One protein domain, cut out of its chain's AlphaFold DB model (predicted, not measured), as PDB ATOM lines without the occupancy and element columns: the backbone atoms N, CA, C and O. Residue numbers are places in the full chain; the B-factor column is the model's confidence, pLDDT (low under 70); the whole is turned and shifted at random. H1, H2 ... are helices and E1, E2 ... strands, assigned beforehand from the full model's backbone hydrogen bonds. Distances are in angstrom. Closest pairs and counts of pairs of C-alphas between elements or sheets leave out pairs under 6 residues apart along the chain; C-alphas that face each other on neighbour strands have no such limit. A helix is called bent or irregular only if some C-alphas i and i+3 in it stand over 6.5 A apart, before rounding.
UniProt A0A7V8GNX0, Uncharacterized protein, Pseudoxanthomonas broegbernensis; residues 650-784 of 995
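This is residues 650 to 784 of the 995 residues of an uncharacterized protein of Pseudoxanthomonas broegbernensis (UniProt A0A7V8GNX0). Picture a long, flat strip made of two antiparallel helix pairs set end to end: H1 beside H4 in the longer half, H2 beside H3 in the shorter. A small two-stranded hairpin, E1 and E2, lies beside H3 on one edge of the strip, and the link of residues 682 to 688 loops out on the opposite edge. The printed part has 135 residues with four named helices and two named strands, in the order H1 H2 H3 E1 E2 H4; its class is mostly helix, and its one sheet, E1 - E2, is antiparallel. The whole is extended, with a radius of gyration of the C-alphas of 22.3 A and spans of 78 by 42 by 15 A.

Look first for the sheet: E1 is residues 728 to 734, 14.7 A long, and E2 is residues 740 to 744, 13.0 A long. Before them, H3 covers residues 708 to 726, 26.5 A, and H2 residues 689 to 701, 18.2 A. Find C-alpha 650 at (37.653, 9.146, 4.974); from there H1 runs 44.7 A to C-alpha 681 at (4.155, 8.843, 34.566). H1 is neither bent nor irregular, but only just: C-alphas 678 and 681 are 6.2 A apart. H4, residues 753 to 783, runs 45.2 A and ends with C-alpha 783 at (29.429, 12.152, -4.969).

Start at the hairpin of E1 and E2, antiparallel at 146 degrees, where N 729 and O 743 are 2.8 A apart and N 731 and O 741 2.9 A, within hydrogen-bond range. Nearest to E1 in H3 is Tyr 723, its C-alpha 5.7 A from that of Lys 729; H3 and E2 are only just apart, at 8.2 A. H1, H2, H3 and H4 form a bundle, a set of helices that touch, mostly aligned. H2 and H3 are a helical hairpin: they touch at a shallow tilt of 29 degrees, opposite ways, closest at the C-alphas of Cys 701 and Cys 714, 4.7 A. H3 and H4 touch only at their ends, closest at the C-alphas of Asn 725 and Arg 753, 5.3 A. H4 touches H1 at a shallow tilt of 19 degrees, opposite ways, closest at the C-alphas of Asn 658 and Arg 774, 4.9 A. H1 touches H2 with residues 678 to 680 alone, closest at the C-alphas of Trp 679 and Ile 689, 4.8 A. Every O i to N i+4 pair is within hydrogen-bond range in H1, H2 and H3, and 26 of 27 in H4.

The two C-alphas farthest apart are those of Gly 706 and Ala 784, 78.5 A. The printed part has no cut and no long link. Mean pLDDT of the printed part is 73.7; look for low confidence, under 70, in 44 residues, among them 682 to 689, 706 to 717 and 730 to 741.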
ATOM      1  N   LYS A 650      37.929   8.196   3.875       87.00
ATOM      2  CA  LYS A 650      37.653   9.146   4.974       87.00
ATOM      3  C   LYS A 650      36.194   9.604   5.021       87.00
ATOM      4  O   LYS A 650      35.624   9.785   6.091       87.00
ATOM      5  N   LEU A 651      35.562   9.785   3.860       85.19
ATOM      6  CA  LEU A 651      34.130  10.093   3.800       85.19
ATOM      7  C   LEU A 651      33.270   8.921   4.298       85.19
ATOM      8  O   LEU A 651      32.210   9.156   4.875       85.19
ATOM      9  N   ALA A 652      33.728   7.681   4.115       82.50
ATOM     10  CA  ALA A 652      33.073   6.490   4.650       82.50
ATOM     11  C   ALA A 652      33.155   6.412   6.179       82.50
ATOM     12  O   ALA A 652      32.153   6.121   6.824       82.50
ATOM     13  N   GLU A 653      34.334   6.701   6.736       86.75
ATOM     14  CA  GLU A 653      34.590   6.775   8.184       86.75
ATOM     15  C   GLU A 653      33.675   7.829   8.819       86.75
ATOM     16  O   GLU A 653      32.881   7.523   9.706       86.75
ATOM     17  N   ARG A 654      33.650   9.040   8.245       86.94
ATOM     18  CA  ARG A 654      32.749  10.113   8.684       86.94
ATOM     19  C   ARG A 654      31.278   9.708   8.608       86.94
ATOM     20  O   ARG A 654      30.475  10.099   9.455       86.94
ATOM     21  N   TRP A 655      30.879   8.969   7.576       82.94
ATOM     22  CA  TRP A 655      29.507   8.485   7.477       82.94
ATOM     23  C   TRP A 655      29.180   7.474   8.583       82.94
ATOM     24  O   TRP A 655      28.121   7.596   9.202       82.94
ATOM     25  N   ALA A 656      30.087   6.539   8.874       82.19
ATOM     26  CA  ALA A 656      29.946   5.579   9.966       82.19
ATOM     27  C   ALA A 656      29.811   6.275  11.332       82.19
ATOM     28  O   ALA A 656      28.878   5.977  12.073       82.19
ATOM     29  N   GLU A 657      30.653   7.270  11.621       84.31
ATOM     30  CA  GLU A 657      30.598   8.071  12.857       84.31
ATOM     31  C   GLU A 657      29.243   8.774  13.027       84.31
ATOM     32  O   GLU A 657      28.609   8.700  14.078       84.31
ATOM     33  N   ASN A 658      28.740   9.411  11.963       83.12
ATOM     34  CA  ASN A 658      27.430  10.063  12.007       83.12
ATOM     35  C   ASN A 658      26.283   9.051  12.147       83.12
ATOM     36  O   ASN A 658      25.275   9.347  12.786       83.12
ATOM     37  N   ASN A 659      26.408   7.863  11.551       80.12
ATOM     38  CA  ASN A 659      25.415   6.805  11.714       80.12
ATOM     39  C   ASN A 659      25.384   6.285  13.155       80.12
ATOM     40  O   ASN A 659      24.309   6.148  13.740       80.12
ATOM     41  N   ARG A 660      26.565   6.080  13.745       79.25
ATOM     42  CA  ARG A 660      26.734   5.711  15.147       79.25
ATOM     43  C   ARG A 660      26.103   6.749  16.078       79.25
ATOM     44  O   ARG A 660      25.294   6.353  16.914       79.25
ATOM     45  N   ARG A 661      26.382   8.049  15.888       81.94
ATOM     46  CA  ARG A 661      25.819   9.127  16.725       81.94
ATOM     47  C   ARG A 661      24.291   9.157  16.693       81.94
ATOM     48  O   ARG A 661      23.670   9.355  17.729       81.94
ATOM     49  N   VAL A 662      23.669   8.915  15.535       78.00
ATOM     50  CA  VAL A 662      22.199   8.799  15.449       78.00
ATOM     51  C   VAL A 662      21.688   7.659  16.335       78.00
ATOM     52  O   VAL A 662      20.734   7.857  17.081       78.00
ATOM     53  N   GLY A 663      22.339   6.493  16.293       74.00
ATOM     54  CA  GLY A 663      21.969   5.353  17.134       74.00
ATOM     55  C   GLY A 663      22.221   5.568  18.632       74.00
ATOM     56  O   GLY A 663      21.481   5.031  19.450       74.00
ATOM     57  N   GLU A 664      23.242   6.343  19.005       76.94
ATOM     58  CA  GLU A 664      23.502   6.738  20.399       76.94
ATOM     59  C   GLU A 664      22.434   7.703  20.911       76.94
ATOM     60  O   GLU A 664      21.827   7.435  21.943       76.94
ATOM     61  N   ILE A 665      22.116   8.750  20.141       73.25
ATOM     62  CA  ILE A 665      21.051   9.697  20.490       73.25
ATOM     63  C   ILE A 665      19.700   8.979  20.608       73.25
ATOM     64  O   ILE A 665      18.911   9.297  21.492       73.25
ATOM     65  N   ASP A 666      19.418   7.990  19.753       77.19
ATOM     66  CA  ASP A 666      18.194   7.187  19.863       77.19
ATOM     67  C   ASP A 666      18.065   6.503  21.231       77.19
ATOM     68  O   ASP A 666      16.979   6.510  21.816       77.19
ATOM     69  N   ARG A 667      19.171   5.972  21.762       72.50
ATOM     70  CA  ARG A 667      19.206   5.361  23.097       72.50
ATOM     71  C   ARG A 667      19.136   6.402  24.199       72.50
ATOM     72  O   ARG A 667      18.359   6.208  25.123       72.50
ATOM     73  N   GLU A 668      19.865   7.510  24.076       76.44
ATOM     74  CA  GLU A 668      19.794   8.621  25.034       76.44
ATOM     75  C   GLU A 668      18.350   9.133  25.169       76.44
ATOM     76  O   GLU A 668      17.855   9.328  26.278       76.44
ATOM     77  N   VAL A 669      17.621   9.287  24.054       77.00
ATOM     78  CA  VAL A 669      16.196   9.654  24.071       77.00
ATOM     79  C   VAL A 669      15.358   8.582  24.765       77.00
ATOM     80  O   VAL A 669      14.467   8.926  25.541       77.00
ATOM     81  N   GLU A 670      15.599   7.299  24.488       76.81
ATOM     82  CA  GLU A 670      14.866   6.199  25.121       76.81
ATOM     83  C   GLU A 670      15.107   6.152  26.638       76.81
ATOM     84  O   GLU A 670      14.157   6.012  27.409       76.81
ATOM     85  N   GLU A 671      16.352   6.324  27.080       70.44
ATOM     86  CA  GLU A 671      16.748   6.358  28.489       70.44
ATOM     87  C   GLU A 671      16.175   7.577  29.211       70.44
ATOM     88  O   GLU A 671      15.544   7.432  30.259       70.44
ATOM     89  N   LEU A 672      16.297   8.773  28.630       74.50
ATOM     90  CA  LEU A 672      15.684   9.985  29.175       74.50
ATOM     91  C   LEU A 672      14.159   9.859  29.239       74.50
ATOM     92  O   LEU A 672      13.549  10.320  30.203       74.50
ATOM     93  N   GLN A 673      13.534   9.196  28.262       80.81
ATOM     94  CA  GLN A 673      12.096   8.933  28.271       80.81
ATOM     95  C   GLN A 673      11.702   7.911  29.343       80.81
ATOM     96  O   GLN A 673      10.677   8.094  30.002       80.81
ATOM     97  N   LYS A 674      12.490   6.849  29.549       71.38
ATOM     98  CA  LYS A 674      12.279   5.886  30.643       71.38
ATOM     99  C   LYS A 674      12.411   6.569  31.999       71.38
ATOM    100  O   LYS A 674      11.517   6.425  32.827       71.38
ATOM    101  N   ASN A 675      13.455   7.375  32.182       70.62
ATOM    102  CA  ASN A 675      13.677   8.166  33.387       70.62
ATOM    103  C   ASN A 675      12.504   9.136  33.628       70.62
ATOM    104  O   ASN A 675      11.913   9.158  34.704       70.62
ATOM    105  N   TRP A 676      12.065   9.861  32.596       74.88
ATOM    106  CA  TRP A 676      10.869  10.705  32.666       74.88
ATOM    107  C   TRP A 676       9.625   9.925  33.100       74.88
ATOM    108  O   TRP A 676       8.875  10.370  33.973       74.88
ATOM    109  N   ASN A 677       9.401   8.754  32.501       74.38
ATOM    110  CA  ASN A 677       8.255   7.921  32.826       74.38
ATOM    111  C   ASN A 677       8.318   7.452  34.281       74.38
ATOM    112  O   ASN A 677       7.320   7.568  34.982       74.38
ATOM    113  N   GLN A 678       9.478   7.010  34.765       70.81
ATOM    114  CA  GLN A 678       9.677   6.613  36.160       70.81
ATOM    115  C   GLN A 678       9.373   7.760  37.138       70.81
ATOM    116  O   GLN A 678       8.680   7.563  38.139       70.81
ATOM    117  N   TRP A 679       9.836   8.974  36.834       69.88
ATOM    118  CA  TRP A 679       9.636  10.127  37.711       69.88
ATOM    119  C   TRP A 679       8.205  10.660  37.702       69.88
ATOM    120  O   TRP A 679       7.689  11.000  38.765       69.88
ATOM    121  N   PHE A 680       7.545  10.722  36.541       80.19
ATOM    122  CA  PHE A 680       6.304  11.495  36.392       80.19
ATOM    123  C   PHE A 680       5.085  10.708  35.905       80.19
ATOM    124  O   PHE A 680       3.966  11.126  36.195       80.19
ATOM    125  N   VAL A 681       5.266   9.595  35.189       82.06
ATOM    126  CA  VAL A 681       4.155   8.843  34.566       82.06
ATOM    127  C   VAL A 681       3.801   7.584  35.360       82.06
ATOM    128  O   VAL A 681       2.625   7.306  35.570       82.06
ATOM    129  N   GLY A 682       4.807   6.858  35.845       62.72
ATOM    130  CA  GLY A 682       4.666   5.531  36.430       62.72
ATOM    131  C   GLY A 682       4.521   4.453  35.355       62.72
ATOM    132  O   GLY A 682       4.484   4.730  34.154       62.72
ATOM    133  N   THR A 683       4.449   3.202  35.788       63.47
ATOM    134  CA  THR A 683       4.031   2.067  34.957       63.47
ATOM    135  C   THR A 683       2.641   1.607  35.398       63.47
ATOM    136  O   THR A 683       2.098   2.091  36.388       63.47
ATOM    137  N   SER A 684       2.038   0.650  34.690       50.25
ATOM    138  CA  SER A 684       0.751   0.072  35.102       50.25
ATOM    139  C   SER A 684       0.798  -0.640  36.463       50.25
ATOM    140  O   SER A 684      -0.258  -0.888  37.039       50.25
ATOM    141  N   GLN A 685       1.993  -0.973  36.966       40.62
ATOM    142  CA  GLN A 685       2.205  -1.715  38.215       40.62
ATOM    143  C   GLN A 685       2.920  -0.901  39.303       40.62
ATOM    144  O   GLN A 685       2.816  -1.243  40.477       40.62
ATOM    145  N   VAL A 686       3.620   0.178  38.938       48.47
ATOM    146  CA  VAL A 686       4.425   0.992  39.861       48.47
ATOM    147  C   VAL A 686       4.052   2.457  39.686       48.47
ATOM    148  O   VAL A 686       4.143   3.004  38.587       48.47
ATOM    149  N   GLU A 687       3.628   3.098  40.770       57.25
ATOM    150  CA  GLU A 687       3.326   4.527  40.761       57.25
ATOM    151  C   GLU A 687       4.600   5.366  40.524       57.25
ATOM    152  O   GLU A 687       5.703   4.949  40.872       57.25
ATOM    153  N   SER A 688       4.466   6.548  39.916       66.81
ATOM    154  CA  SER A 688       5.609   7.436  39.677       66.81
ATOM    155  C   SER A 688       6.209   7.975  40.976       66.81
ATOM    156  O   SER A 688       5.497   8.185  41.961       66.81
ATOM    157  N   ILE A 689       7.511   8.283  40.958       65.56
ATOM    158  CA  ILE A 689       8.210   8.869  42.118       65.56
ATOM    159  C   ILE A 689       7.508  10.157  42.570       65.56
ATOM    160  O   ILE A 689       7.245  10.342  43.757       65.56
ATOM    161  N   TYR A 690       7.130  11.022  41.626       70.31
ATOM    162  CA  TYR A 690       6.436  12.271  41.929       70.31
ATOM    163  C   TYR A 690       5.083  12.045  42.614       70.31
ATOM    164  O   TYR A 690       4.744  12.751  43.565       70.31
ATOM    165  N   ALA A 691       4.304  11.061  42.160       70.06
ATOM    166  CA  ALA A 691       3.033  10.730  42.793       70.06
ATOM    167  C   ALA A 691       3.245  10.170  44.215       70.06
ATOM    168  O   ALA A 691       2.539  10.584  45.141       70.06
ATOM    169  N   GLY A 692       4.297   9.369  44.422       64.94
ATOM    170  CA  GLY A 692       4.739   8.916  45.740       64.94
ATOM    171  C   GLY A 692       5.061  10.078  46.684       64.94
ATOM    172  O   GLY A 692       4.496  10.150  47.776       64.94
ATOM    173  N   MET A 693       5.860  11.046  46.223       62.94
ATOM    174  CA  MET A 693       6.196  12.261  46.980       62.94
ATOM    175  C   MET A 693       4.956  13.100  47.320       62.94
ATOM    176  O   MET A 693       4.831  13.632  48.422       62.94
ATOM    177  N   VAL A 694       3.999  13.215  46.392       74.50
ATOM    178  CA  VAL A 694       2.730  13.923  46.629       74.50
ATOM    179  C   VAL A 694       1.906  13.233  47.718       74.50
ATOM    180  O   VAL A 694       1.328  13.915  48.569       74.50
ATOM    181  N   ARG A 695       1.851  11.895  47.723       76.31
ATOM    182  CA  ARG A 695       1.163  11.139  48.781       76.31
ATOM    183  C   ARG A 695       1.850  11.291  50.128       76.31
ATOM    184  O   ARG A 695       1.162  11.506  51.120       76.31
ATOM    185  N   GLU A 696       3.174  11.210  50.165       64.12
ATOM    186  CA  GLU A 696       3.956  11.368  51.389       64.12
ATOM    187  C   GLU A 696       3.792  12.772  51.985       64.12
ATOM    188  O   GLU A 696       3.455  12.911  53.161       64.12
ATOM    189  N   ARG A 697       3.861  13.813  51.144       76.38
ATOM    190  CA  ARG A 697       3.487  15.182  51.521       76.38
ATOM    191  C   ARG A 697       2.082  15.233  52.115       76.38
ATOM    192  O   ARG A 697       1.894  15.803  53.184       76.38
ATOM    193  N   ASN A 698       1.083  14.653  51.445       81.81
ATOM    194  CA  ASN A 698      -0.294  14.654  51.951       81.81
ATOM    195  C   ASN A 698      -0.406  13.927  53.303       81.81
ATOM    196  O   ASN A 698      -1.147  14.385  54.167       81.81
ATOM    197  N   LYS A 699       0.344  12.835  53.498       78.25
ATOM    198  CA  LYS A 699       0.396  12.073  54.752       78.25
ATOM    199  C   LYS A 699       0.992  12.905  55.888       78.25
ATOM    200  O   LYS A 699       0.357  13.018  56.931       78.25
ATOM    201  N   PHE A 700       2.161  13.519  55.693       65.88
ATOM    202  CA  PHE A 700       2.797  14.342  56.730       65.88
ATOM    203  C   PHE A 700       2.006  15.612  57.039       65.88
ATOM    204  O   PHE A 700       1.868  15.989  58.199       65.88
ATOM    205  N   CYS A 701       1.407  16.233  56.026       75.38
ATOM    206  CA  CYS A 701       0.583  17.424  56.214       75.38
ATOM    207  C   CYS A 701      -0.804  17.144  56.813       75.38
ATOM    208  O   CYS A 701      -1.474  18.082  57.236       75.38
ATOM    209  N   ALA A 702      -1.243  15.882  56.859       84.50
ATOM    210  CA  ALA A 702      -2.473  15.480  57.541       84.50
ATOM    211  C   ALA A 702      -2.279  15.242  59.052       84.50
ATOM    212  O   ALA A 702      -3.268  15.132  59.777       84.50
ATOM    213  N   LEU A 703      -1.032  15.155  59.536       78.69
ATOM    214  CA  LEU A 703      -0.727  14.996  60.961       78.69
ATOM    215  C   LEU A 703      -0.991  16.296  61.748       78.69
ATOM    216  O   LEU A 703      -1.054  17.373  61.150       78.69
ATOM    217  N   PRO A 704      -1.132  16.243  63.086       74.25
ATOM    218  CA  PRO A 704      -1.286  17.441  63.908       74.25
ATOM    219  C   PRO A 704      -0.082  18.385  63.764       74.25
ATOM    220  O   PRO A 704       1.041  18.036  64.113       74.25
ATOM    221  N   GLN A 705      -0.334  19.603  63.281       76.69
ATOM    222  CA  GLN A 705       0.704  20.595  62.956       76.69
ATOM    223  C   GLN A 705       1.165  21.436  64.162       76.69
ATOM    224  O   GLN A 705       1.965  22.350  64.010       76.69
ATOM    225  N   GLY A 706       0.639  21.154  65.360       60.56
ATOM    226  CA  GLY A 706       1.108  21.768  66.609       60.56
ATOM    227  C   GLY A 706       2.422  21.169  67.128       60.56
ATOM    228  O   GLY A 706       3.065  21.770  67.980       60.56
ATOM    229  N   ASP A 707       2.818  20.003  66.612       66.31
ATOM    230  CA  ASP A 707       4.115  19.372  66.859       66.31
ATOM    231  C   ASP A 707       5.137  19.886  65.830       66.31
ATOM    232  O   ASP A 707       4.916  19.772  64.618       66.31
ATOM    233  N   ARG A 708       6.257  20.440  66.319       56.19
ATOM    234  CA  ARG A 708       7.319  21.036  65.493       56.19
ATOM    235  C   ARG A 708       7.870  20.048  64.460       56.19
ATOM    236  O   ARG A 708       8.100  20.436  63.319       56.19
ATOM    237  N   ILE A 709       7.991  18.768  64.817       49.47
ATOM    238  CA  ILE A 709       8.538  17.724  63.940       49.47
ATOM    239  C   ILE A 709       7.580  17.435  62.779       49.47
ATOM    240  O   ILE A 709       8.002  17.285  61.632       49.47
ATOM    241  N   ASN A 710       6.275  17.368  63.048       55.62
ATOM    242  CA  ASN A 710       5.277  17.104  62.008       55.62
ATOM    243  C   ASN A 710       5.111  18.297  61.061       55.62
ATOM    244  O   ASN A 710       4.945  18.101  59.853       55.62
ATOM    245  N   PHE A 711       5.202  19.517  61.598       60.75
ATOM    246  CA  PHE A 711       5.213  20.745  60.808       60.75
ATOM    247  C   PHE A 711       6.413  20.790  59.853       60.75
ATOM    248  O   PHE A 711       6.238  20.972  58.648       60.75
ATOM    249  N   GLU A 712       7.623  20.529  60.355       55.19
ATOM    250  CA  GLU A 712       8.846  20.520  59.543       55.19
ATOM    251  C   GLU A 712       8.824  19.426  58.463       55.19
ATOM    252  O   GLU A 712       9.162  19.694  57.308       55.19
ATOM    253  N   LYS A 713       8.336  18.216  58.781       54.25
ATOM    254  CA  LYS A 713       8.142  17.137  57.791       54.25
ATOM    255  C   LYS A 713       7.170  17.538  56.679       54.25
ATOM    256  O   LYS A 713       7.421  17.255  55.507       54.25
ATOM    257  N   CYS A 714       6.069  18.207  57.024       62.94
ATOM    258  CA  CYS A 714       5.100  18.698  56.046       62.94
ATOM    259  C   CYS A 714       5.694  19.792  55.141       62.94
ATOM    260  O   CYS A 714       5.541  19.719  53.919       62.94
ATOM    261  N   GLU A 715       6.393  20.778  55.705       67.94
ATOM    262  CA  GLU A 715       7.019  21.860  54.930       67.94
ATOM    263  C   GLU A 715       8.140  21.342  54.019       67.94
ATOM    264  O   GLU A 715       8.165  21.670  52.832       67.94
ATOM    265  N   SER A 716       8.992  20.439  54.510       60.66
ATOM    266  CA  SER A 716      10.058  19.822  53.707       60.66
ATOM    267  C   SER A 716       9.494  19.011  52.531       60.66
ATOM    268  O   SER A 716       9.941  19.145  51.387       60.66
ATOM    269  N   ALA A 717       8.424  18.241  52.764       59.34
ATOM    270  CA  ALA A 717       7.750  17.496  51.704       59.34
ATOM    271  C   ALA A 717       7.050  18.415  50.679       59.34
ATOM    272  O   ALA A 717       7.030  18.115  49.481       59.34
ATOM    273  N   LYS A 718       6.491  19.559  51.109       71.62
ATOM    274  CA  LYS A 718       5.939  20.578  50.195       71.62
ATOM    275  C   LYS A 718       7.026  21.187  49.316       71.62
ATOM    276  O   LYS A 718       6.791  21.357  48.116       71.62
ATOM    277  N   GLU A 719       8.192  21.493  49.878       67.06
ATOM    278  CA  GLU A 719       9.325  22.038  49.126       67.06
ATOM    279  C   GLU A 719       9.869  21.034  48.110       67.06
ATOM    280  O   GLU A 719      10.016  21.395  46.943       67.06
ATOM    281  N   GLY A 720      10.050  19.765  48.489       61.97
ATOM    282  CA  GLY A 720      10.488  18.717  47.562       61.97
ATOM    283  C   GLY A 720       9.538  18.536  46.377       61.97
ATOM    284  O   GLY A 720       9.966  18.545  45.221       61.97
ATOM    285  N   VAL A 721       8.225  18.463  46.630       73.31
ATOM    286  CA  VAL A 721       7.213  18.384  45.559       73.31
ATOM    287  C   VAL A 721       7.224  19.644  44.684       73.31
ATOM    288  O   VAL A 721       7.117  19.554  43.458       73.31
ATOM    289  N   THR A 722       7.373  20.824  45.292       77.06
ATOM    290  CA  THR A 722       7.406  22.103  44.571       77.06
ATOM    291  C   THR A 722       8.640  22.208  43.685       77.06
ATOM    292  O   THR A 722       8.504  22.564  42.512       77.06
ATOM    293  N   TYR A 723       9.822  21.848  44.185       76.00
ATOM    294  CA  TYR A 723      11.055  21.845  43.406       76.00
ATOM    295  C   TYR A 723      10.968  20.872  42.232       76.00
ATOM    296  O   TYR A 723      11.187  21.281  41.092       76.00
ATOM    297  N   ILE A 724      10.576  19.616  42.475       76.56
ATOM    298  CA  ILE A 724      10.472  18.608  41.412       76.56
ATOM    299  C   ILE A 724       9.514  19.073  40.311       76.56
ATOM    300  O   ILE A 724       9.801  18.879  39.133       76.56
ATOM    301  N   ASN A 725       8.412  19.743  40.654       84.31
ATOM    302  CA  ASN A 725       7.446  20.207  39.658       84.31
ATOM    303  C   ASN A 725       7.848  21.521  38.959       84.31
ATOM    304  O   ASN A 725       7.531  21.701  37.785       84.31
ATOM    305  N   THR A 726       8.510  22.451  39.657       82.94
ATOM    306  CA  THR A 726       8.704  23.839  39.179       82.94
ATOM    307  C   THR A 726      10.157  24.247  38.938       82.94
ATOM    308  O   THR A 726      10.391  25.332  38.410       82.94
ATOM    309  N   CYS A 727      11.127  23.410  39.316       81.38
ATOM    310  CA  CYS A 727      12.557  23.735  39.349       81.38
ATOM    311  C   CYS A 727      12.891  24.969  40.200       81.38
ATOM    312  O   CYS A 727      13.875  25.656  39.937       81.38
ATOM    313  N   ARG A 728      12.062  25.293  41.197       78.81
ATOM    314  CA  ARG A 728      12.318  26.394  42.127       78.81
ATOM    315  C   ARG A 728      12.780  25.848  43.464       78.81
ATOM    316  O   ARG A 728      12.080  25.043  44.070       78.81
ATOM    317  N   LYS A 729      13.940  26.313  43.915       72.94
ATOM    318  CA  LYS A 729      14.528  25.988  45.214       72.94
ATOM    319  C   LYS A 729      14.333  27.140  46.194       72.94
ATOM    320  O   LYS A 729      14.435  28.306  45.808       72.94
ATOM    321  N   GLY A 730      14.047  26.832  47.454       65.62
ATOM    322  CA  GLY A 730      14.066  27.830  48.524       65.62
ATOM    323  C   GLY A 730      15.505  28.260  48.806       65.62
ATOM    324  O   GLY A 730      16.373  27.415  48.985       65.62
ATOM    325  N   THR A 731      15.783  29.562  48.848       57.56
ATOM    326  CA  THR A 731      17.149  30.083  49.089       57.56
ATOM    327  C   THR A 731      17.514  30.182  50.575       57.56
ATOM    328  O   THR A 731      18.556  30.736  50.920       57.56
ATOM    329  N   GLY A 732      16.629  29.730  51.470       54.41
ATOM    330  CA  GLY A 732      16.742  29.934  52.919       54.41
ATOM    331  C   GLY A 732      16.558  31.391  53.375       54.41
ATOM    332  O   GLY A 732      16.500  31.648  54.571       54.41
ATOM    333  N   LYS A 733      16.435  32.350  52.446       48.84
ATOM    334  CA  LYS A 733      16.222  33.776  52.728       48.84
ATOM    335  C   LYS A 733      14.735  34.109  52.725       48.84
ATOM    336  O   LYS A 733      13.994  33.585  51.895       48.84
ATOM    337  N   LEU A 734      14.313  35.001  53.617       53.59
ATOM    338  CA  LEU A 734      12.960  35.552  53.639       53.59
ATOM    339  C   LEU A 734      12.936  36.915  52.927       53.59
ATOM    340  O   LEU A 734      13.904  37.672  52.990       53.59
ATOM    341  N   ASP A 735      11.851  37.214  52.221       58.03
ATOM    342  CA  ASP A 735      11.566  38.535  51.678       58.03
ATOM    343  C   ASP A 735      11.148  39.502  52.804       58.03
ATOM    344  O   ASP A 735      11.002  39.120  53.967       58.03
ATOM    345  N   GLN A 736      10.943  40.777  52.464       55.31
ATOM    346  CA  GLN A 736      10.557  41.818  53.431       55.31
ATOM    347  C   GLN A 736       9.205  41.552  54.119       55.31
ATOM    348  O   GLN A 736       8.890  42.200  55.114       55.31
ATOM    349  N   ASN A 737       8.423  40.597  53.608       60.31
ATOM    350  CA  ASN A 737       7.129  40.187  54.138       60.31
ATOM    351  C   ASN A 737       7.208  38.853  54.907       60.31
ATOM    352  O   ASN A 737       6.175  38.350  55.344       60.31
ATOM    353  N   GLY A 738       8.403  38.272  55.071       47.72
ATOM    354  CA  GLY A 738       8.601  36.995  55.755       47.72
ATOM    355  C   GLY A 738       8.339  35.752  54.895       47.72
ATOM    356  O   GLY A 738       8.271  34.656  55.447       47.72
ATOM    357  N   ASN A 739       8.207  35.869  53.568       57.56
ATOM    358  CA  ASN A 739       8.058  34.716  52.670       57.56
ATOM    359  C   ASN A 739       9.417  34.224  52.170       57.56
ATOM    360  O   ASN A 739      10.287  35.026  51.849       57.56
ATOM    361  N   ARG A 740       9.603  32.913  51.998       58.94
ATOM    362  CA  ARG A 740      10.848  32.373  51.429       58.94
ATOM    363  C   ARG A 740      11.064  32.832  49.986       58.94
ATOM    364  O   ARG A 740      10.226  32.613  49.112       58.94
ATOM    365  N   ILE A 741      12.237  33.398  49.723       63.94
ATOM    366  CA  ILE A 741      12.701  33.743  48.382       63.94
ATOM    367  C   ILE A 741      13.037  32.441  47.650       63.94
ATOM    368  O   ILE A 741      13.914  31.681  48.076       63.94
ATOM    369  N   THR A 742      12.357  32.194  46.532       71.00
ATOM    370  CA  THR A 742      12.633  31.054  45.649       71.00
ATOM    371  C   THR A 742      13.539  31.464  44.492       71.00
ATOM    372  O   THR A 742      13.257  32.463  43.829       71.00
ATOM    373  N   GLU A 743      14.552  30.661  44.189       78.06
ATOM    374  CA  GLU A 743      15.410  30.804  43.010       78.06
ATOM    375  C   GLU A 743      15.139  29.665  42.019       78.06
ATOM    376  O   GLU A 743      14.777  28.559  42.416       78.06
ATOM    377  N   VAL A 744      15.282  29.930  40.721       79.69
ATOM    378  CA  VAL A 744      15.160  28.898  39.683       79.69
ATOM    379  C   VAL A 744      16.478  28.137  39.577       79.69
ATOM    380  O   VAL A 744      17.532  28.747  39.430       79.69
ATOM    381  N   ASP A 745      16.417  26.810  39.607       71.56
ATOM    382  CA  ASP A 745      17.577  25.961  39.371       71.56
ATOM    383  C   ASP A 745      17.986  26.009  37.891       71.56
ATOM    384  O   ASP A 745      17.202  25.700  36.981       71.56
ATOM    385  N   THR A 746      19.211  26.469  37.648       75.94
ATOM    386  CA  THR A 746      19.793  26.642  36.315       75.94
ATOM    387  C   THR A 746      20.660  25.477  35.869       75.94
ATOM    388  O   THR A 746      21.096  25.485  34.720       75.94
ATOM    389  N   ASP A 747      20.864  24.464  36.717       69.56
ATOM    390  CA  ASP A 747      21.648  23.290  36.353       69.56
ATOM    391  C   ASP A 747      20.928  22.473  35.256       69.56
ATOM    392  O   ASP A 747      19.810  21.984  35.476       69.56
ATOM    393  N   PRO A 748      21.538  22.295  34.067       61.59
ATOM    394  CA  PRO A 748      20.962  21.483  32.999       61.59
ATOM    395  C   PRO A 748      20.791  20.006  33.389       61.59
ATOM    396  O   PRO A 748      19.992  19.313  32.759       61.59
ATOM    397  N   LEU A 749      21.491  19.516  34.419       63.47
ATOM    398  CA  LEU A 749      21.423  18.140  34.922       63.47
ATOM    399  C   LEU A 749      20.441  17.947  36.094       63.47
ATOM    400  O   LEU A 749      20.229  16.813  36.521       63.47
ATOM    401  N   ALA A 750      19.746  18.992  36.555       65.12
ATOM    402  CA  ALA A 750      18.772  18.872  37.643       65.12
ATOM    403  C   ALA A 750      17.601  17.922  37.303       65.12
ATOM    404  O   ALA A 750      17.118  17.875  36.169       65.12
ATOM    405  N   ASN A 751      17.103  17.178  38.297       67.25
ATOM    406  CA  ASN A 751      16.036  16.171  38.140       67.25
ATOM    407  C   ASN A 751      14.618  16.739  38.314       67.25
ATOM    408  O   ASN A 751      13.662  16.022  38.593       67.25
ATOM    409  N   CYS A 752      14.467  18.049  38.157       78.12
ATOM    410  CA  CYS A 752      13.168  18.697  38.174       78.12
ATOM    411  C   CYS A 752      12.533  18.684  36.775       78.12
ATOM    412  O   CYS A 752      13.209  18.633  35.742       78.12
ATOM    413  N   ARG A 753      11.204  18.754  36.733       84.69
ATOM    414  CA  ARG A 753      10.382  18.512  35.546       84.69
ATOM    415  C   ARG A 753      10.765  19.378  34.347       84.69
ATOM    416  O   ARG A 753      10.876  18.856  33.245       84.69
ATOM    417  N   LEU A 754      10.993  20.678  34.543       87.94
ATOM    418  CA  LEU A 754      11.363  21.577  33.441       87.94
ATOM    419  C   LEU A 754      12.711  21.176  32.822       87.94
ATOM    420  O   LEU A 754      12.818  21.124  31.604       87.94
ATOM    421  N   ARG A 755      13.712  20.844  33.648       82.06
ATOM    422  CA  ARG A 755      15.066  20.487  33.193       82.06
ATOM    423  C   ARG A 755      15.115  19.110  32.551       82.06
ATOM    424  O   ARG A 755      15.734  18.949  31.508       82.06
ATOM    425  N   MET A 756      14.406  18.130  33.110       75.75
ATOM    426  CA  MET A 756      14.275  16.809  32.487       75.75
ATOM    427  C   MET A 756      13.572  16.885  31.126       75.75
ATOM    428  O   MET A 756      14.005  16.228  30.181       75.75
ATOM    429  N   GLN A 757      12.524  17.709  31.017       88.69
ATOM    430  CA  GLN A 757      11.817  17.940  29.758       88.69
ATOM    431  C   GLN A 757      12.721  18.650  28.744       88.69
ATOM    432  O   GLN A 757      12.822  18.206  27.607       88.69
ATOM    433  N   GLU A 758      13.424  19.704  29.166       86.81
ATOM    434  CA  GLU A 758      14.376  20.439  28.329       86.81
ATOM    435  C   GLU A 758      15.495  19.530  27.809       86.81
ATOM    436  O   GLU A 758      15.793  19.569  26.619       86.81
ATOM    437  N   ARG A 759      16.073  18.658  28.650       85.19
ATOM    438  CA  ARG A 759      17.050  17.649  28.204       85.19
ATOM    439  C   ARG A 759      16.458  16.743  27.131       85.19
ATOM    440  O   ARG A 759      17.047  16.597  26.069       85.19
ATOM    441  N   LEU A 760      15.279  16.176  27.386       84.69
ATOM    442  CA  LEU A 760      14.606  15.291  26.439       84.69
ATOM    443  C   LEU A 760      14.317  15.994  25.100       84.69
ATOM    444  O   LEU A 760      14.543  15.412  24.040       84.69
ATOM    445  N   ASP A 761      13.847  17.242  25.136       90.69
ATOM    446  CA  ASP A 761      13.528  18.029  23.942       90.69
ATOM    447  C   ASP A 761      14.790  18.462  23.182       90.69
ATOM    448  O   ASP A 761      14.831  18.350  21.955       90.69
ATOM    449  N   ASN A 762      15.850  18.862  23.889       89.00
ATOM    450  CA  ASN A 762      17.147  19.192  23.296       89.00
ATOM    451  C   ASN A 762      17.783  17.970  22.625       89.00
ATOM    452  O   ASN A 762      18.198  18.060  21.471       89.00
ATOM    453  N   THR A 763      17.790  16.807  23.284       83.25
ATOM    454  CA  THR A 763      18.312  15.559  22.706       83.25
ATOM    455  C   THR A 763      17.468  15.107  21.504       83.25
ATOM    456  O   THR A 763      18.004  14.656  20.489       83.25
ATOM    457  N   ARG A 764      16.140  15.305  21.533       88.62
ATOM    458  CA  ARG A 764      15.267  15.080  20.361       88.62
ATOM    459  C   ARG A 764      15.563  16.039  19.208       88.62
ATOM    460  O   ARG A 764      15.523  15.618  18.053       88.62
ATOM    461  N   ALA A 765      15.860  17.306  19.490       89.12
ATOM    462  CA  ALA A 765      16.274  18.264  18.469       89.12
ATOM    463  C   ALA A 765      17.646  17.889  17.877       89.12
ATOM    464  O   ALA A 765      17.833  17.925  16.656       89.12
ATOM    465  N   GLU A 766      18.580  17.443  18.721       89.44
ATOM    466  CA  GLU A 766      19.894  16.957  18.301       89.44
ATOM    467  C   GLU A 766      19.782  15.735  17.384       89.44
ATOM    468  O   GLU A 766      20.466  15.678  16.363       89.44
ATOM    469  N   LYS A 767      18.850  14.812  17.661       84.94
ATOM    470  CA  LYS A 767      18.571  13.653  16.796       84.94
ATOM    471  C   LYS A 767      18.324  14.059  15.346       84.94
ATOM    472  O   LYS A 767      18.868  13.443  14.427       84.94
ATOM    473  N   GLN A 768      17.525  15.104  15.120       86.62
ATOM    474  CA  GLN A 768      17.251  15.590  13.768       86.62
ATOM    475  C   GLN A 768      18.507  16.186  13.120       86.62
ATOM    476  O   GLN A 768      18.768  15.940  11.940       86.62
ATOM    477  N   SER A 769      19.306  16.935  13.884       89.19
ATOM    478  CA  SER A 769      20.587  17.479  13.417       89.19
ATOM    479  C   SER A 769      21.568  16.365  13.026       89.19
ATOM    480  O   SER A 769      22.117  16.382  11.923       89.19
ATOM    481  N   ALA A 770      21.708  15.333  13.863       85.44
ATOM    482  CA  ALA A 770      22.541  14.166  13.595       85.44
ATOM    483  C   ALA A 770      22.051  13.372  12.369       85.44
ATOM    484  O   ALA A 770      22.854  12.963  11.527       85.44
ATOM    485  N   ALA A 771      20.734  13.215  12.194       86.88
ATOM    486  CA  ALA A 771      20.158  12.578  11.009       86.88
ATOM    487  C   ALA A 771      20.454  13.364   9.717       86.88
ATOM    488  O   ALA A 771      20.772  12.765   8.678       86.88
ATOM    489  N   ASN A 772      20.399  14.699   9.778       88.88
ATOM    490  CA  ASN A 772      20.781  15.572   8.668       88.88
ATOM    491  C   ASN A 772      22.286  15.457   8.371       88.88
ATOM    492  O   ASN A 772      22.664  15.291   7.211       88.88
ATOM    493  N   ALA A 773      23.139  15.465   9.401       88.50
ATOM    494  CA  ALA A 773      24.588  15.311   9.267       88.50
ATOM    495  C   ALA A 773      24.971  13.960   8.638       88.50
ATOM    496  O   ALA A 773      25.761  13.919   7.691       88.50
ATOM    497  N   ARG A 774      24.334  12.863   9.069       87.31
ATOM    498  CA  ARG A 774      24.467  11.535   8.449       87.31
ATOM    499  C   ARG A 774      24.084  11.554   6.970       87.31
ATOM    500  O   ARG A 774      24.790  10.979   6.145       87.31
ATOM    501  N   SER A 775      22.980  12.215   6.623       85.88
ATOM    502  CA  SER A 775      22.502  12.300   5.234       85.88
ATOM    503  C   SER A 775      23.448  13.128   4.353       85.88
ATOM    504  O   SER A 775      23.728  12.756   3.210       85.88
ATOM    505  N   ALA A 776      24.007  14.214   4.893       87.19
ATOM    506  CA  ALA A 776      25.021  15.024   4.224       87.19
ATOM    507  C   ALA A 776      26.329  14.244   4.009       87.19
ATOM    508  O   ALA A 776      26.886  14.276   2.912       87.19
ATOM    509  N   ALA A 777      26.784  13.486   5.014       85.75
ATOM    510  CA  ALA A 777      27.950  12.610   4.899       85.75
ATOM    511  C   ALA A 777      27.739  11.525   3.830       85.75
ATOM    512  O   ALA A 777      28.603  11.338   2.975       85.75
ATOM    513  N   ALA A 778      26.564  10.887   3.803       81.25
ATOM    514  CA  ALA A 778      26.197   9.922   2.764       81.25
ATOM    515  C   ALA A 778      26.205  10.549   1.359       81.25
ATOM    516  O   ALA A 778      26.672   9.944   0.396       81.25
ATOM    517  N   THR A 779      25.707  11.781   1.228       83.19
ATOM    518  CA  THR A 779      25.703  12.509  -0.050       83.19
ATOM    519  C   THR A 779      27.122  12.812  -0.521       83.19
ATOM    520  O   THR A 779      27.452  12.521  -1.669       83.19
ATOM    521  N   ALA A 780      27.973  13.337   0.367       84.75
ATOM    522  CA  ALA A 780      29.379  13.614   0.071       84.75
ATOM    523  C   ALA A 780      30.143  12.337  -0.309       84.75
ATOM    524  O   ALA A 780      30.942  12.332  -1.240       84.75
ATOM    525  N   TYR A 781      29.856  11.237   0.384       83.94
ATOM    526  CA  TYR A 781      30.410   9.928   0.082       83.94
ATOM    527  C   TYR A 781      30.039   9.449  -1.334       83.94
ATOM    528  O   TYR A 781      30.898   9.036  -2.118       83.94
ATOM    529  N   ASN A 782      28.752   9.533  -1.676       78.75
ATOM    530  CA  ASN A 782      28.233   9.075  -2.963       78.75
ATOM    531  C   ASN A 782      28.715   9.935  -4.141       78.75
ATOM    532  O   ASN A 782      28.897   9.400  -5.233       78.75
ATOM    533  N   SER A 783      28.938  11.237  -3.931       80.75
ATOM    534  CA  SER A 783      29.429  12.152  -4.969       80.75
ATOM    535  C   SER A 783      30.950  12.131  -5.146       80.75
ATOM    536  O   SER A 783      31.447  12.589  -6.175       80.75
ATOM    537  N   ALA A 784      31.700  11.589  -4.182       82.81
ATOM    538  CA  ALA A 784      33.150  11.505  -4.269       82.81
ATOM    539  C   ALA A 784      33.599  10.569  -5.400       82.81
ATOM    540  O   ALA A 784      33.188   9.406  -5.479       82.81
TER     541      ALA A 784